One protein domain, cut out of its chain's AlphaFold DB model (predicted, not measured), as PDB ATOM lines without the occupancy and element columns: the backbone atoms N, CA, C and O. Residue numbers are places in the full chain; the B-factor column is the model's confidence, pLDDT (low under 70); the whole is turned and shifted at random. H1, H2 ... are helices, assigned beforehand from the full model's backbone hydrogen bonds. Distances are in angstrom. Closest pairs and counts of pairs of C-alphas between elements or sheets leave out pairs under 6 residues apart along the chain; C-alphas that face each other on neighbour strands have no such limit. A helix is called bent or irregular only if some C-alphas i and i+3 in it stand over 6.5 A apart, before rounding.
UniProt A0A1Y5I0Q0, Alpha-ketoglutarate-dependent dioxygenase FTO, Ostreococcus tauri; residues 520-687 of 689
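What this domain is: This is residues 520 to 687 of the 689 residues of the protein "Alpha-ketoglutarate-dependent dioxygenase FTO" of Ostreococcus tauri (UniProt A0A1Y5I0Q0). Four long helices, H1, H2, H4 and H5, make an elongated up-and-down bundle, each running against the one before it. H7 packs on H5 toward one end of the bundle, the short H3 and H6 lie at the other, and a long unnamed stretch, residues 648 to 671, leads back from H6 to H7. The printed part has 168 residues with seven named helices, H1 to H7 in order, and no named strand; the class is all helix. It is compact, with a radius of gyration of the C-alphas of 17.6 A, and spans 56 by 32 by 24 A.

Where its parts are: H1, residues 520 to 537, begins at C-alpha 520 (39.132, 11.712, -3.674) and is 26.4 A long. It is irregular, with C-alphas 531 and 534 7.0 A apart. H2, residues 545 to 567, is 31.5 A long and only just irregular, with C-alphas 561 and 564 6.8 A apart. H3 covers residues 570 to 576. H4, residues 581 to 606, is the longest helix at 37.0 A and ends at C-alpha 606 (5.791, 15.094, -6.026). H5, residues 617 to 641, is 36.7 A long. H6 covers residues 644 to 647. H7, residues 672 to 686, is 21.3 A long and ends at C-alpha 686 (-2.478, 23.724, 0.336).

How they stand to each other: H1 and H2 form a helical hairpin: they touch at a steep tilt of 43 degrees, opposite ways, and their closest C-alphas, of Ala 529 and Leu 551, are 5.1 A apart. H1 touches H4 at a shallow tilt of 24 degrees, the same way, closest at the C-alphas of Glu 537 and Ala 601, 6.0 A. H2 touches H4, with residues 585 to 595 of H4 alone, at a shallow tilt of 34 degrees, only just short of steep, opposite ways; the closest C-alphas, of Ile 563 and Ile 585, are 6.1 A apart. H2 touches H5 at a shallow tilt of 10 degrees, the same way, closest at the C-alphas of Ala 545 and Ala 619, 4.8 A. H5 touches H7 at a shallow tilt of 14 degrees, opposite ways, closest at the C-alphas of Leu 624 and Ile 675, 6.1 A. H3 and H4 touch only at the corner, and only just, with 3 pairs of C-alphas within 8 A; the closest, of Ala 574 and Thr 582, are 6.3 A apart. H5 and H6 meet only through their link. In H3, H4, H5 and H7 every O i to N i+4 pair is within hydrogen-bond range; in H1 10 of 14 are, in H2 16 of 19, and H6 is too short for such a pair.

The domain as a whole: The two C-alphas farthest apart, of Gln 576 and Gly 687, are 56.8 A apart. The printed part has no cut; the link from H6 to H7, 24 residues, is long. The mean pLDDT of the printed part is 94.8, and no printed residue is under 70.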
ATOM      1  N   GLN A 520      39.611  12.644  -4.700       97.25
ATOM      2  CA  GLN A 520      39.132  11.712  -3.674       97.25
ATOM      3  C   GLN A 520      38.019  12.316  -2.815       97.25
ATOM      4  O   GLN A 520      37.065  11.618  -2.466       97.25
ATOM      5  N   TYR A 521      38.108  13.612  -2.506       97.75
ATOM      6  CA  TYR A 521      37.044  14.315  -1.805       97.75
ATOM      7  C   TYR A 521      35.741  14.292  -2.610       97.75
ATOM      8  O   TYR A 521      34.737  13.778  -2.113       97.75
ATOM      9  N   ILE A 522      35.755  14.775  -3.856       98.44
ATOM     10  CA  ILE A 522      34.523  14.862  -4.649       98.44
ATOM     11  C   ILE A 522      33.976  13.482  -5.021       98.44
ATOM     12  O   ILE A 522      32.762  13.289  -5.036       98.44
ATOM     13  N   LYS A 523      34.845  12.487  -5.230       98.50
ATOM     14  CA  LYS A 523      34.432  11.099  -5.460       98.50
ATOM     15  C   LYS A 523      33.674  10.544  -4.259       98.50
ATOM     16  O   LYS A 523      32.607   9.965  -4.432       98.50
ATOM     17  N   ARG A 524      34.180  10.753  -3.038       98.50
ATOM     18  CA  ARG A 524      33.473  10.359  -1.810       98.50
ATOM     19  C   ARG A 524      32.118  11.055  -1.701       98.50
ATOM     20  O   ARG A 524      31.133  10.384  -1.418       98.50
ATOM     21  N   ARG A 525      32.044  12.351  -2.014       98.56
ATOM     22  CA  ARG A 525      30.767  13.079  -2.058       98.56
ATOM     23  C   ARG A 525      29.798  12.483  -3.078       98.56
ATOM     24  O   ARG A 525      28.637  12.275  -2.757       98.56
ATOM     25  N   CYS A 526      30.263  12.133  -4.274       98.75
ATOM     26  CA  CYS A 526      29.426  11.447  -5.261       98.75
ATOM     27  C   CYS A 526      28.877  10.128  -4.710       98.75
ATOM     28  O   CYS A 526      27.681   9.880  -4.812       98.75
ATOM     29  N   LEU A 527      29.717   9.309  -4.071       98.69
ATOM     30  CA  LEU A 527      29.286   8.051  -3.454       98.69
ATOM     31  C   LEU A 527      28.248   8.272  -2.342       98.69
ATOM     32  O   LEU A 527      27.284   7.514  -2.261       98.69
ATOM     33  N   GLU A 528      28.400   9.321  -1.528       98.56
ATOM     34  CA  GLU A 528      27.404   9.716  -0.522       98.56
ATOM     35  C   GLU A 528      26.056  10.045  -1.167       98.56
ATOM     36  O   GLU A 528      25.033   9.541  -0.713       98.56
ATOM     37  N   ALA A 529      26.038  10.835  -2.246       98.62
ATOM     38  CA  ALA A 529      24.816  11.157  -2.983       98.62
ATOM     39  C   ALA A 529      24.177   9.918  -3.627       98.62
ATOM     40  O   ALA A 529      22.968   9.714  -3.503       98.62
ATOM     41  N   LEU A 530      24.978   9.067  -4.273       98.62
ATOM     42  CA  LEU A 530      24.510   7.839  -4.920       98.62
ATOM     43  C   LEU A 530      23.889   6.859  -3.917       98.62
ATOM     44  O   LEU A 530      22.892   6.211  -4.232       98.62
ATOM     45  N   ALA A 531      24.412   6.790  -2.691       98.56
ATOM     46  CA  ALA A 531      23.853   5.956  -1.629       98.56
ATOM     47  C   ALA A 531      22.437   6.385  -1.191       98.56
ATOM     48  O   ALA A 531      21.699   5.570  -0.642       98.56
ATOM     49  N   LEU A 532      22.028   7.636  -1.446       98.06
ATOM     50  CA  LEU A 532      20.690   8.135  -1.100       98.06
ATOM     51  C   LEU A 532      19.619   7.738  -2.120       98.06
ATOM     52  O   LEU A 532      18.430   7.758  -1.788       98.06
ATOM     53  N   ILE A 533      20.007   7.433  -3.362       98.06
ATOM     54  CA  ILE A 533      19.040   7.342  -4.463       98.06
ATOM     55  C   ILE A 533      18.059   6.172  -4.315       98.06
ATOM     56  O   ILE A 533      16.881   6.409  -4.581       98.06
ATOM     57  N   PRO A 534      18.436   4.965  -3.826       97.50
ATOM     58  CA  PRO A 534      17.465   3.880  -3.663       97.50
ATOM     59  C   PRO A 534      16.312   4.263  -2.727       97.50
ATOM     60  O   PRO A 534      15.152   3.954  -3.002       97.50
ATOM     61  N   ASP A 535      16.610   5.004  -1.658       95.50
ATOM     62  CA  ASP A 535      15.607   5.479  -0.704       95.50
ATOM     63  C   ASP A 535      14.723   6.582  -1.295       95.50
ATOM     64  O   ASP A 535      13.510   6.603  -1.080       95.50
ATOM     65  N   LEU A 536      15.324   7.516  -2.038       96.12
ATOM     66  CA  LEU A 536      14.602   8.622  -2.667       96.12
ATOM     67  C   LEU A 536      13.654   8.125  -3.771       96.12
ATOM     68  O   LEU A 536      12.531   8.628  -3.888       96.12
ATOM     69  N   GLU A 537      14.061   7.099  -4.516       95.75
ATOM     70  CA  GLU A 537      13.296   6.499  -5.615       95.75
ATOM     71  C   GLU A 537      12.286   5.441  -5.180       95.75
ATOM     72  O   GLU A 537      11.372   5.116  -5.943       95.75
ATOM     73  N   ASN A 538      12.398   4.921  -3.955       93.00
ATOM     74  CA  ASN A 538      11.457   3.939  -3.437       93.00
ATOM     75  C   ASN A 538      10.021   4.489  -3.495       93.00
ATOM     76  O   ASN A 538       9.675   5.447  -2.798       93.00
ATOM     77  N   LYS A 539       9.174   3.869  -4.325       87.06
ATOM     78  CA  LYS A 539       7.792   4.306  -4.581       87.06
ATOM     79  C   LYS A 539       6.907   4.270  -3.335       87.06
ATOM     80  O   LYS A 539       5.980   5.065  -3.238       87.06
ATOM     81  N   SER A 540       7.201   3.383  -2.388       85.50
ATOM     82  CA  SER A 540       6.424   3.201  -1.158       85.50
ATOM     83  C   SER A 540       6.899   4.091  -0.006       85.50
ATOM     84  O   SER A 540       6.200   4.211   0.998       85.50
ATOM     85  N   ALA A 541       8.080   4.710  -0.122       89.69
ATOM     86  CA  ALA A 541       8.664   5.533   0.931       89.69
ATOM     87  C   ALA A 541       8.352   7.028   0.749       89.69
ATOM     88  O   ALA A 541       8.400   7.572  -0.359       89.69
ATOM     89  N   SER A 542       8.099   7.714   1.864       92.50
ATOM     90  CA  SER A 542       7.964   9.174   1.909       92.50
ATOM     91  C   SER A 542       9.304   9.868   1.636       92.50
ATOM     92  O   SER A 542      10.354   9.399   2.081       92.50
ATOM     93  N   LEU A 543       9.280  10.982   0.905       96.31
ATOM     94  CA  LEU A 543      10.469  11.767   0.579       96.31
ATOM     95  C   LEU A 543      11.048  12.479   1.811       96.31
ATOM     96  O   LEU A 543      10.367  13.253   2.487       96.31
ATOM     97  N   ASP A 544      12.349  12.293   2.040       96.62
ATOM     98  CA  ASP A 544      13.100  12.991   3.084       96.62
ATOM     99  C   ASP A 544      13.770  14.257   2.529       96.62
ATOM    100  O   ASP A 544      14.703  14.201   1.724       96.62
ATOM    101  N   ALA A 545      13.331  15.420   3.015       97.19
ATOM    102  CA  ALA A 545      13.876  16.712   2.616       97.19
ATOM    103  C   ALA A 545      15.379  16.870   2.911       97.19
ATOM    104  O   ALA A 545      16.057  17.582   2.178       97.19
ATOM    105  N   LYS A 546      15.928  16.222   3.947       97.94
ATOM    106  CA  LYS A 546      17.375  16.279   4.225       97.94
ATOM    107  C   LYS A 546      18.177  15.513   3.177       97.94
ATOM    108  O   LYS A 546      19.237  15.976   2.771       97.94
ATOM    109  N   LYS A 547      17.659  14.373   2.708       98.38
ATOM    110  CA  LYS A 547      18.292  13.593   1.636       98.38
ATOM    111  C   LYS A 547      18.241  14.343   0.303       98.38
ATOM    112  O   LYS A 547      19.252  14.396  -0.385       98.38
ATOM    113  N   ILE A 548      17.113  14.992  -0.014       98.38
ATOM    114  CA  ILE A 548      16.998  15.875  -1.192       98.38
ATOM    115  C   ILE A 548      18.017  17.018  -1.112       98.38
ATOM    116  O   ILE A 548      18.688  17.309  -2.096       98.38
ATOM    117  N   GLN A 549      18.151  17.648   0.059       98.31
ATOM    118  CA  GLN A 549      19.112  18.728   0.267       98.31
ATOM    119  C   GLN A 549      20.551  18.268   0.008       98.31
ATOM    120  O   GLN A 549      21.255  18.907  -0.769       98.31
ATOM    121  N   LEU A 550      20.969  17.152   0.615       98.50
ATOM    122  CA  LEU A 550      22.322  16.620   0.453       98.50
ATOM    123  C   LEU A 550      22.608  16.218  -1.004       98.50
ATOM    124  O   LEU A 550      23.661  16.567  -1.534       98.50
ATOM    125  N   LEU A 551      21.653  15.554  -1.670       98.75
ATOM    126  CA  LEU A 551      21.736  15.230  -3.098       98.75
ATOM    127  C   LEU A 551      21.948  16.498  -3.941       98.75
ATOM    128  O   LEU A 551      22.838  16.530  -4.784       98.75
ATOM    129  N   ALA A 552      21.176  17.559  -3.684       98.38
ATOM    130  CA  ALA A 552      21.267  18.824  -4.413       98.38
ATOM    131  C   ALA A 552      22.555  19.606  -4.154       98.38
ATOM    132  O   ALA A 552      23.104  20.203  -5.080       98.38
ATOM    133  N   GLU A 553      23.052  19.603  -2.921       98.56
ATOM    134  CA  GLU A 553      24.336  20.214  -2.581       98.56
ATOM    135  C   GLU A 553      25.486  19.543  -3.336       98.56
ATOM    136  O   GLU A 553      26.278  20.236  -3.975       98.56
ATOM    137  N   ILE A 554      25.532  18.209  -3.326       98.81
ATOM    138  CA  ILE A 554      26.571  17.433  -4.014       98.81
ATOM    139  C   ILE A 554      26.441  17.579  -5.530       98.81
ATOM    140  O   ILE A 554      27.435  17.853  -6.193       98.81
ATOM    141  N   HIS A 555      25.229  17.469  -6.076       98.69
ATOM    142  CA  HIS A 555      24.971  17.649  -7.504       98.69
ATOM    143  C   HIS A 555      25.524  18.986  -8.026       98.69
ATOM    144  O   HIS A 555      26.272  19.009  -9.002       98.69
ATOM    145  N   ARG A 556      25.211  20.105  -7.350       98.12
ATOM    146  CA  ARG A 556      25.716  21.435  -7.740       98.12
ATOM    147  C   ARG A 556      27.233  21.523  -7.629       98.12
ATOM    148  O   ARG A 556      27.879  22.135  -8.476       98.12
ATOM    149  N   GLU A 557      27.807  20.943  -6.582       98.44
ATOM    150  CA  GLU A 557      29.256  20.928  -6.416       98.44
ATOM    151  C   GLU A 557      29.935  20.186  -7.574       98.44
ATOM    152  O   GLU A 557      30.841  20.735  -8.199       98.44
ATOM    153  N   VAL A 558      29.453  18.992  -7.918       98.56
ATOM    154  CA  VAL A 558      29.967  18.183  -9.032       98.56
ATOM    155  C   VAL A 558      29.833  18.923 -10.366       98.56
ATOM    156  O   VAL A 558      30.817  19.049 -11.097       98.56
ATOM    157  N   GLU A 559      28.655  19.474 -10.668       98.38
ATOM    158  CA  GLU A 559      28.415  20.174 -11.934       98.38
ATOM    159  C   GLU A 559      29.292  21.431 -12.059       98.38
ATOM    160  O   GLU A 559      30.037  21.581 -13.028       98.38
ATOM    161  N   PHE A 560      29.251  22.332 -11.072       97.81
ATOM    162  CA  PHE A 560      29.796  23.688 -11.221       97.81
ATOM    163  C   PHE A 560      31.211  23.871 -10.698       97.81
ATOM    164  O   PHE A 560      31.886  24.801 -11.134       97.81
ATOM    165  N   GLN A 561      31.670  23.033  -9.767       97.12
ATOM    166  CA  GLN A 561      33.037  23.122  -9.251       97.12
ATOM    167  C   GLN A 561      33.980  22.130  -9.927       97.12
ATOM    168  O   GLN A 561      35.186  22.314  -9.803       97.12
ATOM    169  N   TRP A 562      33.480  21.117 -10.646       98.38
ATOM    170  CA  TRP A 562      34.321  20.083 -11.260       98.38
ATOM    171  C   TRP A 562      34.104  19.956 -12.764       98.38
ATOM    172  O   TRP A 562      34.993  20.345 -13.518       98.38
ATOM    173  N   ILE A 563      32.942  19.467 -13.207       98.56
ATOM    174  CA  ILE A 563      32.702  19.149 -14.626       98.56
ATOM    175  C   ILE A 563      32.798  20.416 -15.480       98.56
ATOM    176  O   ILE A 563      33.650  20.521 -16.365       98.56
ATOM    177  N   ARG A 564      31.999  21.437 -15.155       97.69
ATOM    178  CA  ARG A 564      31.994  22.694 -15.909       97.69
ATOM    179  C   ARG A 564      33.310  23.448 -15.795       97.69
ATOM    180  O   ARG A 564      33.704  24.082 -16.760       97.69
ATOM    181  N   MET A 565      34.015  23.372 -14.662       97.44
ATOM    182  CA  MET A 565      35.337  24.003 -14.514       97.44
ATOM    183  C   MET A 565      36.399  23.334 -15.385       97.44
ATOM    184  O   MET A 565      37.253  24.025 -15.939       97.44
ATOM    185  N   PHE A 566      36.342  22.011 -15.540       98.25
ATOM    186  CA  PHE A 566      37.238  21.278 -16.428       98.25
ATOM    187  C   PHE A 566      37.016  21.669 -17.892       98.25
ATOM    188  O   PHE A 566      37.968  21.991 -18.600       98.25
ATOM    189  N   HIS A 567      35.758  21.718 -18.330       97.81
ATOM    190  CA  HIS A 567      35.415  22.054 -19.714       97.81
ATOM    191  C   HIS A 567      35.466  23.558 -20.026       97.81
ATOM    192  O   HIS A 567      35.614  23.940 -21.186       97.81
ATOM    193  N   LEU A 568      35.463  24.423 -19.004       96.69
ATOM    194  CA  LEU A 568      35.692  25.868 -19.144       96.69
ATOM    195  C   LEU A 568      37.063  26.200 -19.758       96.69
ATOM    196  O   LEU A 568      37.235  27.283 -20.311       96.69
ATOM    197  N   GLN A 569      38.022  25.279 -19.646       96.62
ATOM    198  CA  GLN A 569      39.407  25.423 -20.111       96.62
ATOM    199  C   GLN A 569      39.626  24.879 -21.540       96.62
ATOM    200  O   GLN A 569      40.724  24.982 -22.082       96.62
ATOM    201  N   GLY A 570      38.581  24.330 -22.168       96.31
ATOM    202  CA  GLY A 570      38.574  23.951 -23.581       96.31
ATOM    203  C   GLY A 570      39.099  22.554 -23.919       96.31
ATOM    204  O   GLY A 570      39.585  21.798 -23.074       96.31
ATOM    205  N   ASP A 571      38.985  22.200 -25.200       95.31
ATOM    206  CA  ASP A 571      39.314  20.868 -25.725       95.31
ATOM    207  C   ASP A 571      40.809  20.549 -25.687       95.31
ATOM    208  O   ASP A 571      41.202  19.399 -25.485       95.31
ATOM    209  N   THR A 572      41.679  21.543 -25.883       94.88
ATOM    210  CA  THR A 572      43.130  21.343 -25.756       94.88
ATOM    211  C   THR A 572      43.504  20.927 -24.340       94.88
ATOM    212  O   THR A 572      44.203  19.925 -24.185       94.88
ATOM    213  N   HIS A 573      42.960  21.606 -23.327       96.06
ATOM    214  CA  HIS A 573      43.121  21.228 -21.923       96.06
ATOM    215  C   HIS A 573      42.603  19.802 -21.674       96.06
ATOM    216  O   HIS A 573      43.316  18.959 -21.131       96.06
ATOM    217  N   ALA A 574      41.403  19.470 -22.165       96.00
ATOM    218  CA  ALA A 574      40.854  18.121 -22.021       96.00
ATOM    219  C   ALA A 574      41.734  17.035 -22.674       96.00
ATOM    220  O   ALA A 574      41.863  15.937 -22.130       96.00
ATOM    221  N   ARG A 575      42.373  17.322 -23.818       94.19
ATOM    222  CA  ARG A 575      43.311  16.399 -24.483       94.19
ATOM    223  C   ARG A 575      44.612  16.222 -23.708       94.19
ATOM    224  O   ARG A 575      45.064  15.086 -23.578       94.19
ATOM    225  N   GLN A 576      45.185  17.301 -23.176       92.38
ATOM    226  CA  GLN A 576      46.375  17.242 -22.313       92.38
ATOM    227  C   GLN A 576      46.114  16.371 -21.080       92.38
ATOM    228  O   GLN A 576      46.966  15.601 -20.643       92.38
ATOM    229  N   HIS A 577      44.887  16.402 -20.578       95.25
ATOM    230  CA  HIS A 577      44.449  15.668 -19.399       95.25
ATOM    231  C   HIS A 577      43.884  14.260 -19.655       95.25
ATOM    232  O   HIS A 577      43.392  13.607 -18.723       95.25
ATOM    233  N   LYS A 578      44.003  13.747 -20.887       93.25
ATOM    234  CA  LYS A 578      43.434  12.458 -21.319       93.25
ATOM    235  C   LYS A 578      43.863  11.266 -20.460       93.25
ATOM    236  O   LYS A 578      43.099  10.315 -20.300       93.25
ATOM    237  N   THR A 579      45.081  11.290 -19.929       89.31
ATOM    238  CA  THR A 579      45.679  10.168 -19.189       89.31
ATOM    239  C   THR A 579      45.089   9.971 -17.796       89.31
ATOM    240  O   THR A 579      45.123   8.856 -17.277       89.31
ATOM    241  N   TYR A 580      44.548  11.025 -17.182       94.31
ATOM    242  CA  TYR A 580      44.032  10.959 -15.820       94.31
ATOM    243  C   TYR A 580      42.696  11.684 -15.678       94.31
ATOM    244  O   TYR A 580      41.674  11.035 -15.455       94.31
ATOM    245  N   TRP A 581      42.675  13.011 -15.817       97.44
ATOM    246  CA  TRP A 581      41.499  13.804 -15.458       97.44
ATOM    247  C   TRP A 581      40.304  13.574 -16.367       97.44
ATOM    248  O   TRP A 581      39.201  13.511 -15.847       97.44
ATOM    249  N   THR A 582      40.477  13.343 -17.669       97.00
ATOM    250  CA  THR A 582      39.333  13.064 -18.557       97.00
ATOM    251  C   THR A 582      38.537  11.839 -18.097       97.00
ATOM    252  O   THR A 582      37.312  11.870 -18.090       97.00
ATOM    253  N   GLN A 583      39.219  10.788 -17.625       96.44
ATOM    254  CA  GLN A 583      38.561   9.602 -17.062       96.44
ATOM    255  C   GLN A 583      37.852   9.925 -15.742       96.44
ATOM    256  O   GLN A 583      36.739   9.473 -15.499       96.44
ATOM    257  N   ARG A 584      38.477  10.747 -14.892       98.31
ATOM    258  CA  ARG A 584      37.892  11.155 -13.608       98.31
ATOM    259  C   ARG A 584      36.684  12.069 -13.781       98.31
ATOM    260  O   ARG A 584      35.718  11.922 -13.047       98.31
ATOM    261  N   ILE A 585      36.709  12.972 -14.754       98.56
ATOM    262  CA  ILE A 585      35.573  13.832 -15.094       98.56
ATOM    263  C   ILE A 585      34.435  13.005 -15.693       98.56
ATOM    264  O   ILE A 585      33.285  13.257 -15.349       98.56
ATOM    265  N   ALA A 586      34.733  11.970 -16.485       97.88
ATOM    266  CA  ALA A 586      33.720  11.013 -16.930       97.88
ATOM    267  C   ALA A 586      33.055  10.287 -15.741       97.88
ATOM    268  O   ALA A 586      31.833  10.297 -15.653       97.88
ATOM    269  N   GLU A 587      33.825   9.781 -14.765       98.19
ATOM    270  CA  GLU A 587      33.266   9.185 -13.532       98.19
ATOM    271  C   GLU A 587      32.355  10.158 -12.762       98.19
ATOM    272  O   GLU A 587      31.309   9.768 -12.241       98.19
ATOM    273  N   LEU A 588      32.743  11.436 -12.667       98.69
ATOM    274  CA  LEU A 588      31.914  12.460 -12.026       98.69
ATOM    275  C   LEU A 588      30.649  12.765 -12.834       98.69
ATOM    276  O   LEU A 588      29.602  13.011 -12.240       98.69
ATOM    277  N   THR A 589      30.739  12.726 -14.164       98.12
ATOM    278  CA  THR A 589      29.606  12.955 -15.071       98.12
ATOM    279  C   THR A 589      28.588  11.823 -14.963       98.12
ATOM    280  O   THR A 589      27.409  12.103 -14.805       98.12
ATOM    281  N   GLU A 590      29.024  10.564 -14.892       97.75
ATOM    282  CA  GLU A 590      28.127   9.418 -14.662       97.75
ATOM    283  C   GLU A 590      27.384   9.524 -13.319       97.75
ATOM    284  O   GLU A 590      26.182   9.252 -13.222       97.75
ATOM    285  N   ALA A 591      28.086   9.940 -12.260       98.44
ATOM    286  CA  ALA A 591      27.453  10.176 -10.967       98.44
ATOM    287  C   ALA A 591      26.446  11.335 -11.039       98.44
ATOM    288  O   ALA A 591      25.350  11.223 -10.489       98.44
ATOM    289  N   TRP A 592      26.800  12.421 -11.728       98.38
ATOM    290  CA  TRP A 592      25.936  13.577 -11.968       98.38
ATOM    291  C   TRP A 592      24.665  13.202 -12.754       98.38
ATOM    292  O   TRP A 592      23.566  13.489 -12.279       98.38
ATOM    293  N   ASP A 593      24.784  12.452 -13.854       97.25
ATOM    294  CA  ASP A 593      23.654  11.936 -14.648       97.25
ATOM    295  C   ASP A 593      22.683  11.136 -13.779       97.25
ATOM    296  O   ASP A 593      21.454  11.267 -13.851       97.25
ATOM    297  N   ARG A 594      23.238  10.304 -12.894       98.06
ATOM    298  CA  ARG A 594      22.435   9.493 -11.989       98.06
ATOM    299  C   ARG A 594      21.684  10.340 -10.959       98.06
ATOM    300  O   ARG A 594      20.563   9.972 -10.587       98.06
ATOM    301  N   MET A 595      22.264  11.456 -10.511       98.50
ATOM    302  CA  MET A 595      21.597  12.435  -9.644       98.50
ATOM    303  C   MET A 595      20.483  13.183 -10.395       98.50
ATOM    304  O   MET A 595      19.382  13.287  -9.850       98.50
ATOM    305  N   GLU A 596      20.700  13.602 -11.647       97.75
ATOM    306  CA  GLU A 596      19.657  14.206 -12.503       97.75
ATOM    307  C   GLU A 596      18.471  13.243 -12.700       97.75
ATOM    308  O   GLU A 596      17.303  13.619 -12.544       97.75
ATOM    309  N   ALA A 597      18.746  11.957 -12.950       98.00
ATOM    310  CA  ALA A 597      17.713  10.922 -13.025       98.00
ATOM    311  C   ALA A 597      16.940  10.767 -11.704       98.00
ATOM    312  O   ALA A 597      15.709  10.646 -11.710       98.00
ATOM    313  N   CYS A 598      17.634  10.839 -10.565       98.50
ATOM    314  CA  CYS A 598      16.990  10.803  -9.254       98.50
ATOM    315  C   CYS A 598      16.087  12.027  -9.032       98.50
ATOM    316  O   CYS A 598      14.993  11.876  -8.482       98.50
ATOM    317  N   PHE A 599      16.476  13.226  -9.480       98.38
ATOM    318  CA  PHE A 599      15.595  14.395  -9.416       98.38
ATOM    319  C   PHE A 599      14.318  14.194 -10.223       98.38
ATOM    320  O   PHE A 599      13.234  14.483  -9.713       98.38
ATOM    321  N   ARG A 600      14.400  13.632 -11.431       97.12
ATOM    322  CA  ARG A 600      13.209  13.283 -12.225       97.12
ATOM    323  C   ARG A 600      12.287  12.307 -11.483       97.12
ATOM    324  O   ARG A 600      11.061  12.468 -11.507       97.12
ATOM    325  N   ALA A 601      12.849  11.315 -10.796       96.69
ATOM    326  CA  ALA A 601      12.077  10.384  -9.975       96.69
ATOM    327  C   ALA A 601      11.407  11.085  -8.776       96.69
ATOM    328  O   ALA A 601      10.225  10.855  -8.509       96.69
ATOM    329  N   ILE A 602      12.115  12.000  -8.106       97.19
ATOM    330  CA  ILE A 602      11.558  12.836  -7.031       97.19
ATOM    331  C   ILE A 602      10.393  13.682  -7.559       97.19
ATOM    332  O   ILE A 602       9.323  13.675  -6.954       97.19
ATOM    333  N   LEU A 603      10.547  14.351  -8.706       96.44
ATOM    334  CA  LEU A 603       9.474  15.135  -9.338       96.44
ATOM    335  C   LEU A 603       8.243  14.277  -9.646       96.44
ATOM    336  O   LEU A 603       7.116  14.711  -9.418       96.44
ATOM    337  N   SER A 604       8.453  13.041 -10.103       94.38
ATOM    338  CA  SER A 604       7.364  12.094 -10.363       94.38
ATOM    339  C   SER A 604       6.600  11.734  -9.084       94.38
ATOM    340  O   SER A 604       5.380  11.616  -9.122       94.38
ATOM    341  N   LYS A 605       7.293  11.617  -7.943       94.19
ATOM    342  CA  LYS A 605       6.676  11.389  -6.623       94.19
ATOM    343  C   LYS A 605       5.975  12.628  -6.059       94.19
ATOM    344  O   LYS A 605       5.040  12.482  -5.281       94.19
ATOM    345  N   LEU A 606       6.426  13.830  -6.419       94.44
ATOM    346  CA  LEU A 606       5.791  15.094  -6.026       94.44
ATOM    347  C   LEU A 606       4.536  15.415  -6.851       94.44
ATOM    348  O   LEU A 606       3.774  16.295  -6.468       94.44
ATOM    349  N   LYS A 607       4.304  14.724  -7.970       93.44
ATOM    350  CA  LYS A 607       3.084  14.888  -8.759       93.44
ATOM    351  C   LYS A 607       1.878  14.360  -7.979       93.44
ATOM    352  O   LYS A 607       1.780  13.156  -7.744       93.44
ATOM    353  N   LEU A 608       0.936  15.233  -7.635       84.12
ATOM    354  CA  LEU A 608      -0.306  14.828  -6.988       84.12
ATOM    355  C   LEU A 608      -1.238  14.168  -8.005       84.12
ATOM    356  O   LEU A 608      -1.590  14.730  -9.043       84.12
ATOM    357  N   SER A 609      -1.666  12.960  -7.671       82.12
ATOM    358  CA  SER A 609      -2.695  12.197  -8.371       82.12
ATOM    359  C   SER A 609      -3.535  11.412  -7.355       82.12
ATOM    360  O   SER A 609      -3.054  11.155  -6.248       82.12
ATOM    361  N   PRO A 610      -4.766  10.994  -7.702       75.44
ATOM    362  CA  PRO A 610      -5.609  10.195  -6.805       75.44
ATOM    363  C   PRO A 610      -4.946   8.894  -6.320       75.44
ATOM    364  O   PRO A 610      -5.283   8.390  -5.255       75.44
ATOM    365  N   GLU A 611      -3.991   8.370  -7.092       74.25
ATOM    366  CA  GLU A 611      -3.293   7.105  -6.843       74.25
ATOM    367  C   GLU A 611      -1.928   7.287  -6.145       74.25
ATOM    368  O   GLU A 611      -1.323   6.312  -5.698       74.25
ATOM    369  N   SER A 612      -1.416   8.520  -6.033       76.56
ATOM    370  CA  SER A 612      -0.095   8.793  -5.449       76.56
ATOM    371  C   SER A 612      -0.152   8.997  -3.938       76.56
ATOM    372  O   SER A 612      -1.001   9.732  -3.435       76.56
ATOM    373  N   THR A 613       0.817   8.439  -3.210       79.25
ATOM    374  CA  THR A 613       1.004   8.719  -1.781       79.25
ATOM    375  C   THR A 613       1.383  10.192  -1.560       79.25
ATOM    376  O   THR A 613       2.402  10.632  -2.106       79.25
ATOM    377  N   PRO A 614       0.629  10.952  -0.736       84.06
ATOM    378  CA  PRO A 614       0.944  12.346  -0.444       84.06
ATOM    379  C   PRO A 614       2.345  12.510   0.154       84.06
ATOM    380  O   PRO A 614       2.709  11.831   1.114       84.06
ATOM    381  N   GLN A 615       3.126  13.433  -0.407       93.62
ATOM    382  CA  GLN A 615       4.486  13.722   0.052       93.62
ATOM    383  C   GLN A 615       4.516  14.879   1.065       93.62
ATOM    384  O   GLN A 615       3.659  15.768   1.013       93.62
ATOM    385  N   PRO A 616       5.509  14.933   1.974       94.00
ATOM    386  CA  PRO A 616       5.613  16.008   2.956       94.00
ATOM    387  C   PRO A 616       5.809  17.376   2.291       94.00
ATOM    388  O   PRO A 616       6.647  17.524   1.406       94.00
ATOM    389  N   SER A 617       5.135  18.419   2.793       94.00
ATOM    390  CA  SER A 617       5.268  19.801   2.281       94.00
ATOM    391  C   SER A 617       6.727  20.288   2.208       94.00
ATOM    392  O   SER A 617       7.126  20.979   1.270       94.00
ATOM    393  N   ARG A 618       7.572  19.850   3.155       96.12
ATOM    394  CA  ARG A 618       9.006  20.176   3.181       96.12
ATOM    395  C   ARG A 618       9.780  19.608   1.982       96.12
ATOM    396  O   ARG A 618      10.776  20.212   1.597       96.12
ATOM    397  N   ALA A 619       9.339  18.494   1.394       96.50
ATOM    398  CA  ALA A 619       9.963  17.918   0.202       96.50
ATOM    399  C   ALA A 619       9.775  18.832  -1.020       96.50
ATOM    400  O   ALA A 619      10.747  19.104  -1.717       96.50
ATOM    401  N   TYR A 620       8.576  19.401  -1.209       97.38
ATOM    402  CA  TYR A 620       8.309  20.404  -2.249       97.38
ATOM    403  C   TYR A 620       9.183  21.643  -2.070       97.38
ATOM    404  O   TYR A 620       9.871  22.057  -2.999       97.38
ATOM    405  N   SER A 621       9.213  22.208  -0.856       97.62
ATOM    406  CA  SER A 621      10.026  23.394  -0.565       97.62
ATOM    407  C   SER A 621      11.513  23.150  -0.816       97.62
ATOM    408  O   SER A 621      12.195  24.026  -1.343       97.62
ATOM    409  N   MET A 622      12.019  21.966  -0.458       98.19
ATOM    410  CA  MET A 622      13.419  21.628  -0.693       98.19
ATOM    411  C   MET A 622      13.718  21.402  -2.176       98.19
ATOM    412  O   MET A 622      14.750  21.858  -2.658       98.19
ATOM    413  N   MET A 623      12.815  20.755  -2.915       97.88
ATOM    414  CA  MET A 623      12.983  20.572  -4.356       97.88
ATOM    415  C   MET A 623      12.950  21.915  -5.099       97.88
ATOM    416  O   MET A 623      13.776  22.150  -5.976       97.88
ATOM    417  N   LEU A 624      12.070  22.840  -4.701       98.19
ATOM    418  CA  LEU A 624      12.054  24.207  -5.232       98.19
ATOM    419  C   LEU A 624      13.362  24.942  -4.968       98.19
ATOM    420  O   LEU A 624      13.892  25.577  -5.876       98.19
ATOM    421  N   TYR A 625      13.877  24.854  -3.742       98.12
ATOM    422  CA  TYR A 625      15.171  25.433  -3.396       98.12
ATOM    423  C   TYR A 625      16.287  24.845  -4.270       98.12
ATOM    424  O   TYR A 625      17.021  25.592  -4.909       98.12
ATOM    425  N   ALA A 626      16.360  23.516  -4.382       97.81
ATOM    426  CA  ALA A 626      17.351  22.833  -5.207       97.81
ATOM    427  C   ALA A 626      17.313  23.290  -6.675       97.81
ATOM    428  O   ALA A 626      18.347  23.674  -7.214       97.81
ATOM    429  N   MET A 627      16.132  23.294  -7.304       98.31
ATOM    430  CA  MET A 627      15.982  23.661  -8.718       98.31
ATOM    431  C   MET A 627      16.255  25.144  -8.982       98.31
ATOM    432  O   MET A 627      16.815  25.474 -10.025       98.31
ATOM    433  N   LYS A 628      15.905  26.039  -8.047       98.44
ATOM    434  CA  LYS A 628      16.220  27.474  -8.155       98.44
ATOM    435  C   LYS A 628      17.729  27.712  -8.111       98.44
ATOM    436  O   LYS A 628      18.252  28.361  -9.008       98.44
ATOM    437  N   GLU A 629      18.430  27.101  -7.159       98.25
ATOM    438  CA  GLU A 629      19.892  27.219  -7.041       98.25
ATOM    439  C   GLU A 629      20.625  26.624  -8.253       98.25
ATOM    440  O   GLU A 629      21.553  27.233  -8.779       98.25
ATOM    441  N   VAL A 630      20.210  25.442  -8.736       97.88
ATOM    442  CA  VAL A 630      20.801  24.845  -9.951       97.88
ATOM    443  C   VAL A 630      20.570  25.760 -11.149       97.88
ATOM    444  O   VAL A 630      21.501  26.008 -11.913       97.88
ATOM    445  N   LYS A 631      19.360  26.309 -11.301       97.94
ATOM    446  CA  LYS A 631      19.061  27.246 -12.382       97.94
ATOM    447  C   LYS A 631      19.962  28.477 -12.326       97.94
ATOM    448  O   LYS A 631      20.511  28.857 -13.355       97.94
ATOM    449  N   GLU A 632      20.092  29.100 -11.159       98.06
ATOM    450  CA  GLU A 632      20.928  30.290 -10.986       98.06
ATOM    451  C   GLU A 632      22.375  30.006 -11.396       98.06
ATOM    452  O   GLU A 632      22.952  30.769 -12.167       98.06
ATOM    453  N   LEU A 633      22.931  28.862 -10.991       97.44
ATOM    454  CA  LEU A 633      24.280  28.458 -11.389       97.44
ATOM    455  C   LEU A 633      24.401  28.145 -12.891       97.44
ATOM    456  O   LEU A 633      25.418  28.488 -13.499       97.44
ATOM    457  N   ARG A 634      23.380  27.545 -13.524       97.25
ATOM    458  CA  ARG A 634      23.337  27.355 -14.990       97.25
ATOM    459  C   ARG A 634      23.310  28.701 -15.720       97.25
ATOM    460  O   ARG A 634      24.092  28.902 -16.646       97.25
ATOM    461  N   ASP A 635      22.487  29.647 -15.267       96.56
ATOM    462  CA  ASP A 635      22.402  31.003 -15.826       96.56
ATOM    463  C   ASP A 635      23.741  31.762 -15.643       96.56
ATOM    464  O   ASP A 635      24.233  32.425 -16.566       96.56
ATOM    465  N   GLU A 636      24.385  31.632 -14.476       94.50
ATOM    466  CA  GLU A 636      25.724  32.177 -14.214       94.50
ATOM    467  C   GLU A 636      26.791  31.555 -15.117       94.50
ATOM    468  O   GLU A 636      27.665  32.271 -15.617       94.50
ATOM    469  N   HIS A 637      26.722  30.246 -15.359       94.12
ATOM    470  CA  HIS A 637      27.638  29.552 -16.257       94.12
ATOM    471  C   HIS A 637      27.486  30.034 -17.704       94.12
ATOM    472  O   HIS A 637      28.489  30.386 -18.322       94.12
ATOM    473  N   VAL A 638      26.256  30.170 -18.212       94.88
ATOM    474  CA  VAL A 638      25.986  30.740 -19.549       94.88
ATOM    475  C   VAL A 638      26.576  32.143 -19.670       94.88
ATOM    476  O   VAL A 638      27.271  32.466 -20.639       94.88
ATOM    477  N   LYS A 639      26.372  32.984 -18.650       93.69
ATOM    478  CA  LYS A 639      26.971  34.323 -18.600       93.69
ATOM    479  C   LYS A 639      28.500  34.263 -18.583       93.69
ATOM    480  O   LYS A 639      29.150  35.091 -19.219       93.69
ATOM    481  N   ARG A 640      29.076  33.305 -17.854       92.81
ATOM    482  CA  ARG A 640      30.525  33.110 -17.738       92.81
ATOM    483  C   ARG A 640      31.137  32.729 -19.080       92.81
ATOM    484  O   ARG A 640      32.075  33.410 -19.488       92.81
ATOM    485  N   ILE A 641      30.623  31.708 -19.764       93.62
ATOM    486  CA  ILE A 641      31.172  31.240 -21.052       93.62
ATOM    487  C   ILE A 641      30.979  32.266 -22.178       93.62
ATOM    488  O   ILE A 641      31.781  32.318 -23.103       93.62
ATOM    489  N   SER A 642      29.985  33.153 -22.051       92.50
ATOM    490  CA  SER A 642      29.733  34.255 -22.993       92.50
ATOM    491  C   SER A 642      30.658  35.468 -22.805       92.50
ATOM    492  O   SER A 642      30.534  36.464 -23.520       92.50
ATOM    493  N   ALA A 643      31.565  35.451 -21.821       93.44
ATOM    494  CA  ALA A 643      32.458  36.578 -21.575       93.44
ATOM    495  C   ALA A 643      33.451  36.779 -22.735       93.44
ATOM    496  O   ALA A 643      34.104  35.837 -23.184       93.44
ATOM    497  N   SER A 644      33.651  38.033 -23.154       92.50
ATOM    498  CA  SER A 644      34.522  38.386 -24.290       92.50
ATOM    499  C   SER A 644      35.976  37.923 -24.144       92.50
ATOM    500  O   SER A 644      36.662  37.739 -25.145       92.50
ATOM    501  N   ALA A 645      36.445  37.683 -22.916       92.94
ATOM    502  CA  ALA A 645      37.775  37.134 -22.667       92.94
ATOM    503  C   ALA A 645      37.983  35.745 -23.298       92.94
ATOM    504  O   ALA A 645      39.097  35.451 -23.721       92.94
ATOM    505  N   TYR A 646      36.932  34.920 -23.391       94.25
ATOM    506  CA  TYR A 646      37.005  33.612 -24.049       94.25
ATOM    507  C   TYR A 646      37.023  33.733 -25.574       94.25
ATOM    508  O   TYR A 646      37.700  32.957 -26.235       94.25
ATOM    509  N   ALA A 647      36.355  34.739 -26.150       90.12
ATOM    510  CA  ALA A 647      36.370  34.964 -27.600       90.12
ATOM    511  C   ALA A 647      37.782  35.271 -28.136       90.12
ATOM    512  O   ALA A 647      38.093  34.945 -29.280       90.12
ATOM    513  N   ALA A 648      38.640  35.855 -27.293       87.56
ATOM    514  CA  ALA A 648      40.036  36.144 -27.608       87.56
ATOM    515  C   ALA A 648      40.961  34.910 -27.558       87.56
ATOM    516  O   ALA A 648      42.128  35.024 -27.923       87.56
ATOM    517  N   LEU A 649      40.480  33.752 -27.087       91.69
ATOM    518  CA  LEU A 649      41.248  32.508 -27.099       91.69
ATOM    519  C   LEU A 649      41.159  31.803 -28.464       91.69
ATOM    520  O   LEU A 649      40.133  31.935 -29.154       91.69
ATOM    521  N   PRO A 650      42.181  30.998 -28.823       92.19
ATOM    522  CA  PRO A 650      42.079  30.024 -29.905       92.19
ATOM    523  C   PRO A 650      40.843  29.142 -29.726       92.19
ATOM    524  O   PRO A 650      40.492  28.803 -28.598       92.19
ATOM    525  N   GLU A 651      40.205  28.737 -30.824       93.94
ATOM    526  CA  GLU A 651      38.949  27.975 -30.791       93.94
ATOM    527  C   GLU A 651      39.028  26.733 -29.892       93.94
ATOM    528  O   GLU A 651      38.172  26.538 -29.038       93.94
ATOM    529  N   SER A 652      40.126  25.976 -29.976       94.12
ATOM    530  CA  SER A 652      40.367  24.777 -29.164       94.12
ATOM    531  C   SER A 652      40.582  25.030 -27.662       94.12
ATOM    532  O   SER A 652      40.679  24.078 -26.892       94.12
ATOM    533  N   GLN A 653      40.746  26.286 -27.240       94.62
ATOM    534  CA  GLN A 653      40.910  26.697 -25.835       94.62
ATOM    535  C   GLN A 653      39.663  27.417 -25.293       94.62
ATOM    536  O   GLN A 653      39.649  27.867 -24.149       94.62
ATOM    537  N   ARG A 654      38.610  27.565 -26.105       95.75
ATOM    538  CA  ARG A 654      37.347  28.166 -25.661       95.75
ATOM    539  C   ARG A 654      36.550  27.177 -24.805       95.75
ATOM    540  O   ARG A 654      36.736  25.973 -24.960       95.75
ATOM    541  N   PRO A 655      35.648  27.665 -23.933       97.00
ATOM    542  CA  PRO A 655      34.800  26.803 -23.125       97.00
ATOM    543  C   PRO A 655      34.003  25.831 -23.986       97.00
ATOM    544  O   PRO A 655      33.403  26.233 -24.983       97.00
ATOM    545  N   VAL A 656      33.948  24.580 -23.548       95.75
ATOM    546  CA  VAL A 656      33.040  23.573 -24.095       95.75
ATOM    547  C   VAL A 656      31.869  23.451 -23.129       95.75
ATOM    548  O   VAL A 656      32.074  23.248 -21.931       95.75
ATOM    549  N   ASP A 657      30.642  23.608 -23.622       92.06
ATOM    550  CA  ASP A 657      29.451  23.480 -22.779       92.06
ATOM    551  C   ASP A 657      29.130  21.999 -22.554       92.06
ATOM    552  O   ASP A 657      28.379  21.368 -23.299       92.06
ATOM    553  N   LEU A 658      29.800  21.433 -21.551       94.25
ATOM    554  CA  LEU A 658      29.588  20.081 -21.059       94.25
ATOM    555  C   LEU A 658      29.246  20.118 -19.560       94.25
ATOM    556  O   LEU A 658      29.856  20.895 -18.812       94.25
ATOM    557  N   PRO A 659      28.303  19.278 -19.097       93.31
ATOM    558  CA  PRO A 659      27.572  18.257 -19.862       93.31
ATOM    559  C   PRO A 659      26.532  18.856 -20.832       93.31
ATOM    560  O   PRO A 659      25.975  19.922 -20.557       93.31
ATOM    561  N   GLN A 660      26.295  18.185 -21.970       88.19
ATOM    562  CA  GLN A 660      25.278  18.608 -22.945       88.19
ATOM    563  C   GLN A 660      23.881  18.220 -22.464       88.19
ATOM    564  O   GLN A 660      23.716  17.216 -21.777       88.19
ATOM    565  N   TYR A 661      22.883  19.003 -22.871       89.81
ATOM    566  CA  TYR A 661      21.477  18.713 -22.615       89.81
ATOM    567  C   TYR A 661      20.763  18.513 -23.942       89.81
ATOM    568  O   TYR A 661      20.871  19.340 -24.849       89.81
ATOM    569  N   ASP A 662      20.012  17.429 -24.021       86.88
ATOM    570  CA  ASP A 662      19.219  17.026 -25.173       86.88
ATOM    571  C   ASP A 662      17.852  16.482 -24.729       86.88
ATOM    572  O   ASP A 662      17.512  16.467 -23.542       86.88
ATOM    573  N   ASP A 663      17.056  16.007 -25.687       83.00
ATOM    574  CA  ASP A 663      15.718  15.462 -25.427       83.00
ATOM    575  C   ASP A 663      15.730  14.160 -24.599       83.00
ATOM    576  O   ASP A 663      14.683  13.715 -24.119       83.00
ATOM    577  N   THR A 664      16.896  13.534 -24.415       85.12
ATOM    578  CA  THR A 664      17.070  12.321 -23.602       85.12
ATOM    579  C   THR A 664      17.473  12.625 -22.159       85.12
ATOM    580  O   THR A 664      17.348  11.758 -21.288       85.12
ATOM    581  N   SER A 665      17.884  13.864 -21.883       91.31
ATOM    582  CA  SER A 665      18.328  14.310 -20.563       91.31
ATOM    583  C   SER A 665      17.208  14.172 -19.516       91.31
ATOM    584  O   SER A 665      16.045  14.493 -19.797       91.31
ATOM    585  N   PRO A 666      17.495  13.696 -18.285       91.81
ATOM    586  CA  PRO A 666      16.449  13.473 -17.287       91.81
ATOM    587  C   PRO A 666      15.687  14.740 -16.893       91.81
ATOM    588  O   PRO A 666      14.479  14.668 -16.645       91.81
ATOM    589  N   LEU A 667      16.383  15.876 -16.859       93.44
ATOM    590  CA  LEU A 667      15.827  17.211 -16.677       93.44
ATOM    591  C   LEU A 667      16.264  18.122 -17.833       93.44
ATOM    592  O   LEU A 667      17.354  17.944 -18.376       93.44
ATOM    593  N   PRO A 668      15.452  19.131 -18.197       94.62
ATOM    594  CA  PRO A 668      15.864  20.137 -19.169       94.62
ATOM    595  C   PRO A 668      16.951  21.057 -18.596       94.62
ATOM    596  O   PRO A 668      17.012  21.282 -17.384       94.62
ATOM    597  N   PHE A 669      17.751  21.673 -19.476       95.25
ATOM    598  CA  PHE A 669      18.704  22.716 -19.076       95.25
ATOM    599  C   PHE A 669      17.990  23.911 -18.417       95.25
ATOM    600  O   PHE A 669      18.352  24.319 -17.312       95.25
ATOM    601  N   GLU A 670      16.945  24.437 -19.070       95.94
ATOM    602  CA  GLU A 670      16.093  25.502 -18.532       95.94
ATOM    603  C   GLU A 670      15.082  24.921 -17.536       95.94
ATOM    604  O   GLU A 670      14.123  24.242 -17.904       95.94
ATOM    605  N   LEU A 671      15.293  25.223 -16.256       97.50
ATOM    606  CA  LEU A 671      14.527  24.662 -15.146       97.50
ATOM    607  C   LEU A 671      13.278  25.471 -14.763       97.50
ATOM    608  O   LEU A 671      12.517  25.009 -13.915       97.50
ATOM    609  N   LYS A 672      12.996  26.638 -15.366       97.69
ATOM    610  CA  LYS A 672      11.758  27.405 -15.090       97.69
ATOM    611  C   LYS A 672      10.481  26.554 -15.198       97.69
ATOM    612  O   LYS A 672       9.692  26.603 -14.257       97.69
ATOM    613  N   PRO A 673      10.265  25.742 -16.255       96.88
ATOM    614  CA  PRO A 673       9.087  24.875 -16.332       96.88
ATOM    615  C   PRO A 673       9.017  23.850 -15.192       96.88
ATOM    616  O   PRO A 673       7.939  23.596 -14.662       96.88
ATOM    617  N   VAL A 674      10.165  23.300 -14.779       97.38
ATOM    618  CA  VAL A 674      10.262  22.356 -13.653       97.38
ATOM    619  C   VAL A 674       9.907  23.047 -12.336       97.38
ATOM    620  O   VAL A 674       9.149  22.507 -11.536       97.38
ATOM    621  N   ILE A 675      10.407  24.266 -12.124       98.25
ATOM    622  CA  ILE A 675      10.095  25.081 -10.945       98.25
ATOM    623  C   ILE A 675       8.591  25.373 -10.889       98.25
ATOM    624  O   ILE A 675       7.970  25.096  -9.866       98.25
ATOM    625  N   TYR A 676       7.991  25.847 -11.986       97.94
ATOM    626  CA  TYR A 676       6.550  26.116 -12.046       97.94
ATOM    627  C   TYR A 676       5.709  24.868 -11.797       97.94
ATOM    628  O   TYR A 676       4.693  24.942 -11.107       97.94
ATOM    629  N   PHE A 677       6.143  23.714 -12.311       96.88
ATOM    630  CA  PHE A 677       5.501  22.440 -12.015       96.88
ATOM    631  C   PHE A 677       5.483  22.161 -10.504       96.88
ATOM    632  O   PHE A 677       4.417  21.909  -9.946       96.88
ATOM    633  N   VAL A 678       6.623  22.263  -9.814       96.69
ATOM    634  CA  VAL A 678       6.677  21.996  -8.366       96.69
ATOM    635  C   VAL A 678       5.879  23.036  -7.566       96.69
ATOM    636  O   VAL A 678       5.231  22.670  -6.585       96.69
ATOM    637  N   GLU A 679       5.873  24.310  -7.978       96.50
ATOM    638  CA  GLU A 679       5.051  25.362  -7.354       96.50
ATOM    639  C   GLU A 679       3.552  25.044  -7.473       96.50
ATOM    640  O   GLU A 679       2.825  25.131  -6.481       96.50
ATOM    641  N   ALA A 680       3.099  24.603  -8.650       95.25
ATOM    642  CA  ALA A 680       1.708  24.222  -8.884       95.25
ATOM    643  C   ALA A 680       1.289  22.997  -8.054       95.25
ATOM    644  O   ALA A 680       0.224  23.005  -7.433       95.25
ATOM    645  N   GLU A 681       2.124  21.956  -7.989       94.31
ATOM    646  CA  GLU A 681       1.840  20.781  -7.153       94.31
ATOM    647  C   GLU A 681       1.836  21.133  -5.654       94.31
ATOM    648  O   GLU A 681       0.991  20.654  -4.897       94.31
ATOM    649  N   GLN A 682       2.709  22.043  -5.212       92.94
ATOM    650  CA  GLN A 682       2.702  22.517  -3.828       92.94
ATOM    651  C   GLN A 682       1.436  23.326  -3.488       92.94
ATOM    652  O   GLN A 682       0.933  23.217  -2.368       92.94
ATOM    653  N   ALA A 683       0.910  24.125  -4.421       90.88
ATOM    654  CA  ALA A 683      -0.323  24.894  -4.225       90.88
ATOM    655  C   ALA A 683      -1.554  23.984  -4.085       90.88
ATOM    656  O   ALA A 683      -2.376  24.183  -3.185       90.88
ATOM    657  N   LYS A 684      -1.636  22.916  -4.893       89.69
ATOM    658  CA  LYS A 684      -2.679  21.879  -4.770       89.69
ATOM    659  C   LYS A 684      -2.696  21.247  -3.376       89.69
ATOM    660  O   LYS A 684      -3.767  21.055  -2.810       89.69
ATOM    661  N   LEU A 685      -1.524  20.984  -2.786       84.06
ATOM    662  CA  LEU A 685      -1.412  20.442  -1.423       84.06
ATOM    663  C   LEU A 685      -2.003  21.385  -0.356       84.06
ATOM    664  O   LEU A 685      -2.482  20.919   0.676       84.06
ATOM    665  N   LYS A 686      -1.956  22.701  -0.586       79.50
ATOM    666  CA  LYS A 686      -2.478  23.724   0.336       79.50
ATOM    667  C   LYS A 686      -3.962  24.045   0.126       79.50
ATOM    668  O   LYS A 686      -4.519  24.794   0.921       79.50
ATOM    669  N   GLY A 687      -4.597  23.488  -0.910       71.88
ATOM    670  CA  GLY A 687      -5.972  23.831  -1.288       71.88
ATOM    671  C   GLY A 687      -6.106  25.225  -1.911       71.88
ATOM    672  O   GLY A 687      -7.176  25.817  -1.846       71.88
TER     673      GLY A 687